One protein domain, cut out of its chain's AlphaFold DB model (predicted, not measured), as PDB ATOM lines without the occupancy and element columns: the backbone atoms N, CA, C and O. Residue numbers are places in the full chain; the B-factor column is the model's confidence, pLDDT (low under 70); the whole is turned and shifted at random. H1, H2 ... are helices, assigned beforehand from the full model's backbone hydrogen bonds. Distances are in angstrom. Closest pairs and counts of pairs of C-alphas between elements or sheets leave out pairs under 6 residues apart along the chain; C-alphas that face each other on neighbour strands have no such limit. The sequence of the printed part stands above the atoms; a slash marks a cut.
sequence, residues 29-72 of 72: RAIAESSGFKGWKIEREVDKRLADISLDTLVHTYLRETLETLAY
ATOM      1  N   ARG A  29     -27.615  15.880 -37.397       92.12
ATOM      2  CA  ARG A  29     -27.864  17.306 -37.141       92.12
ATOM      3  C   ARG A  29     -27.303  18.184 -38.254       92.12
ATOM      4  O   ARG A  29     -28.023  19.049 -38.737       92.12
ATOM      5  N   ALA A  30     -26.082  17.917 -38.716       94.38
ATOM      6  CA  ALA A  30     -25.485  18.655 -39.829       94.38
ATOM      7  C   ALA A  30     -26.321  18.533 -41.117       94.38
ATOM      8  O   ALA A  30     -26.570  19.530 -41.797       94.38
ATOM      9  N   ILE A  31     -26.823  17.331 -41.422       91.94
ATOM     10  CA  ILE A  31     -27.734  17.105 -42.552       91.94
ATOM     11  C   ILE A  31     -29.052  17.847 -42.323       91.94
ATOM     12  O   ILE A  31     -29.492  18.572 -43.212       91.94
ATOM     13  N   ALA A  32     -29.649  17.738 -41.134       90.31
ATOM     14  CA  ALA A  32     -30.900  18.413 -40.789       90.31
ATOM     15  C   ALA A  32     -30.814  19.945 -40.909       90.31
ATOM     16  O   ALA A  32     -31.795  20.618 -41.235       90.31
ATOM     17  N   GLU A  33     -29.635  20.506 -40.645       92.31
ATOM     18  CA  GLU A  33     -29.366  21.937 -40.749       92.31
ATOM     19  C   GLU A  33     -29.052  22.394 -42.181       92.31
ATOM     20  O   GLU A  33     -29.190  23.588 -42.474       92.31
ATOM     21  N   SER A  34     -28.713  21.468 -43.081       92.38
ATOM     22  CA  SER A  34     -28.403  21.766 -44.478       92.38
ATOM     23  C   SER A  34     -29.614  22.311 -45.247       92.38
ATOM     24  O   SER A  34     -30.767  21.932 -45.017       92.38
ATOM     25  N   SER A  35     -29.360  23.217 -46.192       89.69
ATOM     26  CA  SER A  35     -30.401  23.809 -47.043       89.69
ATOM     27  C   SER A  35     -31.083  22.774 -47.944       89.69
ATOM     28  O   SER A  35     -32.298  22.843 -48.125       89.69
ATOM     29  N   GLY A  36     -30.328  21.793 -48.451       90.06
ATOM     30  CA  GLY A  36     -30.854  20.718 -49.295       90.06
ATOM     31  C   GLY A  36     -31.875  19.846 -48.564       90.06
ATOM     32  O   GLY A  36     -32.973  19.631 -49.070       90.06
ATOM     33  N   PHE A  37     -31.557  19.420 -47.338       91.69
ATOM     34  CA  PHE A  37     -32.478  18.625 -46.527       91.69
ATOM     35  C   PHE A  37     -33.736  19.407 -46.134       91.69
ATOM     36  O   PHE A  37     -34.838  18.869 -46.195       91.69
ATOM     37  N   LYS A  38     -33.596  20.684 -45.752       90.88
ATOM     38  CA  LYS A  38     -34.741  21.537 -45.385       90.88
ATOM     39  C   LYS A  38     -35.724  21.711 -46.543       90.88
ATOM     40  O   LYS A  38     -36.924  21.586 -46.321       90.88
ATOM     41  N   GLY A  39     -35.229  21.960 -47.758       90.25
ATOM     42  CA  GLY A  39     -36.068  22.062 -48.958       90.25
ATOM     43  C   GLY A  39     -36.785  20.749 -49.270       90.25
ATOM     44  O   GLY A  39     -38.011  20.718 -49.341       90.25
ATOM     45  N   TRP A  40     -36.024  19.652 -49.327       90.38
ATOM     46  CA  TRP A  40     -36.560  18.304 -49.545       90.38
ATOM     47  C   TRP A  40     -37.621  17.916 -48.502       90.38
ATOM     48  O   TRP A  40     -38.652  17.331 -48.831       90.38
ATOM     49  N   LYS A  41     -37.410  18.284 -47.232       88.69
ATOM     50  CA  LYS A  41     -38.361  18.013 -46.152       88.69
ATOM     51  C   LYS A  41     -39.679  18.772 -46.348       88.69
ATOM     52  O   LYS A  41     -40.731  18.170 -46.171       88.69
ATOM     53  N   ILE A  42     -39.635  20.052 -46.726       87.69
ATOM     54  CA  ILE A  42     -40.841  20.873 -46.951       87.69
ATOM     55  C   ILE A  42     -41.686  20.293 -48.088       87.69
ATOM     56  O   ILE A  42     -42.893  20.129 -47.924       87.69
ATOM     57  N   GLU A  43     -41.056  19.933 -49.209       85.75
ATOM     58  CA  GLU A  43     -41.745  19.307 -50.349       85.75
ATOM     59  C   GLU A  43     -42.494  18.035 -49.932       85.75
ATOM     60  O   GLU A  43     -43.591  17.762 -50.413       85.75
ATOM     61  N   ARG A  44     -41.939  17.291 -48.973       82.81
ATOM     62  CA  ARG A  44     -42.497  16.026 -48.492       82.81
ATOM     63  C   ARG A  44     -43.459  16.127 -47.312       82.81
ATOM     64  O   ARG A  44     -44.314  15.254 -47.149       82.81
ATOM     65  N   GLU A  45     -43.354  17.160 -46.484       78.00
ATOM     66  CA  GLU A  45     -44.358  17.449 -45.452       78.00
ATOM     67  C   GLU A  45     -45.709  17.806 -46.088       78.00
ATOM     68  O   GLU A  45     -46.755  17.437 -45.547       78.00
ATOM     69  N   VAL A  46     -45.699  18.422 -47.278       76.25
ATOM     70  CA  VAL A  46     -46.908  18.677 -48.082       76.25
ATOM     71  C   VAL A  46     -47.637  17.373 -48.435       76.25
ATOM     72  O   VAL A  46     -48.868  17.329 -48.399       76.25
ATOM     73  N   ASP A  47     -46.899  16.287 -48.667       73.38
ATOM     74  CA  ASP A  47     -47.455  14.961 -48.957       73.38
ATOM     75  C   ASP A  47     -48.040  14.241 -47.725       73.38
ATOM     76  O   ASP A  47     -48.551  13.127 -47.849       73.38
ATOM     77  N   LYS A  48     -47.986  14.840 -46.522       67.19
ATOM     78  CA  LYS A  48     -48.463  14.308 -45.219       67.19
ATOM     79  C   LYS A  48     -47.888  12.958 -44.775       67.19
ATOM     80  O   LYS A  48     -48.076  12.576 -43.624       67.19
ATOM     81  N   ARG A  49     -47.162  12.241 -45.634       67.38
ATOM     82  CA  ARG A  49     -46.558  10.932 -45.337       67.38
ATOM     83  C   ARG A  49     -45.426  11.024 -44.316       67.38
ATOM     84  O   ARG A  49     -45.124  10.027 -43.676       67.38
ATOM     85  N   LEU A  50     -44.803  12.197 -44.185       68.62
ATOM     86  CA  LEU A  50     -43.563  12.393 -43.424       68.62
ATOM     87  C   LEU A  50     -43.706  13.326 -42.218       68.62
ATOM     88  O   LEU A  50     -42.729  13.552 -41.512       68.62
ATOM     89  N   ALA A  51     -44.920  13.811 -41.943       66.38
ATOM     90  CA  ALA A  51     -45.192  14.706 -40.818       66.38
ATOM     91  C   ALA A  51     -44.994  14.040 -39.438       66.38
ATOM     92  O   ALA A  51     -44.703  14.738 -38.473       66.38
ATOM     93  N   ASP A  52     -45.120  12.711 -39.352       74.69
ATOM     94  CA  ASP A  52     -44.983  11.934 -38.103       74.69
ATOM     95  C   ASP A  52     -43.712  11.060 -38.075       74.69
ATOM     96  O   ASP A  52     -43.557  10.153 -37.260       74.69
ATOM     97  N   ILE A  53     -42.787  11.288 -39.011       83.75
ATOM     98  CA  ILE A  53     -41.599  10.448 -39.173       83.75
ATOM     99  C   ILE A  53     -40.421  11.036 -38.389       83.75
ATOM    100  O   ILE A  53     -40.160  12.239 -38.411       83.75
ATOM    101  N   SER A  54     -39.686  10.166 -37.693       88.88
ATOM    102  CA  SER A  54     -38.511  10.551 -36.912       88.88
ATOM    103  C   SER A  54     -37.409  11.156 -37.788       88.88
ATOM    104  O   SER A  54     -37.240  10.797 -38.956       88.88
ATOM    105  N   LEU A  55     -36.603  12.049 -37.202       87.50
ATOM    106  CA  LEU A  55     -35.475  12.674 -37.900       87.50
ATOM    107  C   LEU A  55     -34.510  11.637 -38.489       87.50
ATOM    108  O   LEU A  55     -33.981  11.846 -39.573       87.50
ATOM    109  N   ASP A  56     -34.313  10.522 -37.789       88.75
ATOM    110  CA  ASP A  56     -33.441   9.435 -38.228       88.75
ATOM    111  C   ASP A  56     -33.918   8.846 -39.565       88.75
ATOM    112  O   ASP A  56     -33.178   8.855 -40.548       88.75
ATOM    113  N   THR A  57     -35.200   8.483 -39.656       88.44
ATOM    114  CA  THR A  57     -35.813   7.964 -40.886       88.44
ATOM    115  C   THR A  57     -35.825   9.003 -42.011       88.44
ATOM    116  O   THR A  57     -35.609   8.654 -43.175       88.44
ATOM    117  N   LEU A  58     -36.043  10.285 -41.690       90.56
ATOM    118  CA  LEU A  58     -35.970  11.367 -42.678       90.56
ATOM    119  C   LEU A  58     -34.561  11.490 -43.264       90.56
ATOM    120  O   LEU A  58     -34.413  11.532 -44.484       90.56
ATOM    121  N   VAL A  59     -33.534  11.505 -42.409       91.44
ATOM    122  CA  VAL A  59     -32.128  11.571 -42.831       91.44
ATOM    123  C   VAL A  59     -31.755  10.342 -43.658       91.44
ATOM    124  O   VAL A  59     -31.143  10.488 -44.713       91.44
ATOM    125  N   HIS A  60     -32.183   9.148 -43.244       90.62
ATOM    126  CA  HIS A  60     -31.944   7.914 -43.992       90.62
ATOM    127  C   HIS A  60     -32.576   7.945 -45.389       90.62
ATOM    128  O   HIS A  60     -31.944   7.549 -46.367       90.62
ATOM    129  N   THR A  61     -33.813   8.439 -45.492       89.94
ATOM    130  CA  THR A  61     -34.525   8.556 -46.774       89.94
ATOM    131  C   THR A  61     -33.838   9.575 -47.677       89.94
ATOM    132  O   THR A  61     -33.556   9.266 -48.830       89.94
ATOM    133  N   TYR A  62     -33.496  10.750 -47.143       90.81
ATOM    134  CA  TYR A  62     -32.777  11.778 -47.890       90.81
ATOM    135  C   TYR A  62     -31.437  11.264 -48.426       90.81
ATOM    136  O   TYR A  62     -31.154  11.401 -49.614       90.81
ATOM    137  N   LEU A  63     -30.629  10.620 -47.578       91.12
ATOM    138  CA  LEU A  63     -29.343  10.049 -47.986       91.12
ATOM    139  C   LEU A  63     -29.517   8.993 -49.073       91.12
ATOM    140  O   LEU A  63     -28.800   9.027 -50.070       91.12
ATOM    141  N   ARG A  64     -30.487   8.089 -48.910       89.69
ATOM    142  CA  ARG A  64     -30.794   7.062 -49.907       89.69
ATOM    143  C   ARG A  64     -31.114   7.680 -51.265       89.69
ATOM    144  O   ARG A  64     -30.504   7.293 -52.252       89.69
ATOM    145  N   GLU A  65     -32.020   8.648 -51.315       88.06
ATOM    146  CA  GLU A  65     -32.430   9.275 -52.577       88.06
ATOM    147  C   GLU A  65     -31.306  10.093 -53.211       88.06
ATOM    148  O   GLU A  65     -31.115  10.065 -54.427       88.06
ATOM    149  N   THR A  66     -30.518  10.787 -52.388       87.06
ATOM    150  CA  THR A  66     -29.358  11.549 -52.868       87.06
ATOM    151  C   THR A  66     -28.313  10.611 -53.477       87.06
ATOM    152  O   THR A  66     -27.756  10.910 -54.532       87.06
ATOM    153  N   LEU A  67     -28.076   9.451 -52.858       85.62
ATOM    154  CA  LEU A  67     -27.170   8.423 -53.377       85.62
ATOM    155  C   LEU A  67     -27.717   7.751 -54.641       85.62
ATOM    156  O   LEU A  67     -26.959   7.545 -55.583       85.62
ATOM    157  N   GLU A  68     -29.016   7.449 -54.694       81.56
ATOM    158  CA  GLU A  68     -29.677   6.897 -55.887       81.56
ATOM    159  C   GLU A  68     -29.587   7.869 -57.078       81.56
ATOM    160  O   GLU A  68     -29.345   7.438 -58.203       81.56
ATOM    161  N   THR A  69     -29.698   9.177 -56.828       74.31
ATOM    162  CA  THR A  69     -29.575  10.224 -57.859       74.31
ATOM    163  C   THR A  69     -28.144  10.359 -58.396       74.31
ATOM    164  O   THR A  69     -27.958  10.707 -59.555       74.31
ATOM    165  N   LEU A  70     -27.128  10.085 -57.571       74.12
ATOM    166  CA  LEU A  70     -25.711  10.142 -57.960       74.12
ATOM    167  C   LEU A  70     -25.194   8.843 -58.600       74.12
ATOM    168  O   LEU A  70     -24.106   8.840 -59.169       74.12
ATOM    169  N   ALA A  71     -25.934   7.739 -58.476       63.50
ATOM    170  CA  ALA A  71     -25.572   6.434 -59.031       63.50
ATOM    171  C   ALA A  71     -26.021   6.237 -60.495       63.50
ATOM    172  O   ALA A  71     -25.873   5.135 -61.029       63.50
ATOM    173  N   TYR A  72     -26.575   7.280 -61.116       49.94
ATOM    174  CA  TYR A  72     -27.006   7.329 -62.514       49.94
ATOM    175  C   TYR A  72     -25.992   8.090 -63.370       49.94
ATOM    176  O   TYR A  72     -25.704   7.614 -64.491       49.94
TER     177      TYR A  72
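This is residues 29 to 72 of the 72 residues of an uncharacterized protein of Phormidesmis priestleyi ULC007 (UniProt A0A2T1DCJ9). The long helix H3 and the shorter H2 come closest at Tyr 62 of H3 and Phe 37 of H2, and from there H2 runs off to one side of H3, about perpendicular to it; the short helix H1, just before H2 in the chain, sits near the first part of H3. The far end of H3 and the tail after it, residues 67 to 72, stick out free, and a loop of residues 46 to 54 swings out from the end of H2 and returns to the start of H3. The printed part has 44 residues with three named helices, in the order H1, H2, H3, and no named strand; its class is all helix. It is compact, with a radius of gyration of the C-alphas of 10.4 A, and spans 29 by 22 by 17 A.

H3, residues 55 to 70, touches H2, residues 35 to 45, with its residues 58 to 62 alone. Their closest C-alphas, those of Tyr 62 and Phe 37, are 7.0 A apart. Their lines are about perpendicular, but only just, at 71 degrees. H3 only just touches H1, residues 29 to 33, with 3 pairs of C-alphas within 8 A, and with its residues 55 to 59 alone; the closest are Val 59 and Ile 31, 7.1 A apart. H1 and H2 are close but not clearly touching, with the C-alphas of Ile 31 and Phe 37 closest at 6.4 A. In H1, H2 and H3 every O i to N i+4 pair is within hydrogen-bond range.

H3 runs 22.5 A from C-alpha 55 at (-35.475, 12.674, -37.900) to C-alpha 70 at (-25.711, 10.142, -57.960). H2 is 15.4 A long. H1 begins at C-alpha 29, at (-27.864, 17.306, -37.141), and is 6.1 A long.

The C-alphas farthest apart, those of Asp 52 and Tyr 72, are 30.7 A apart. The printed part has no cut and ends at the chain's last residue, 72. The link from H1 to H2 is tight, and that from H2 to H3 is short, with 9 residues. The mean pLDDT of the printed part is 83.8; residues 48 to 51 and 71 to 72 are under 70.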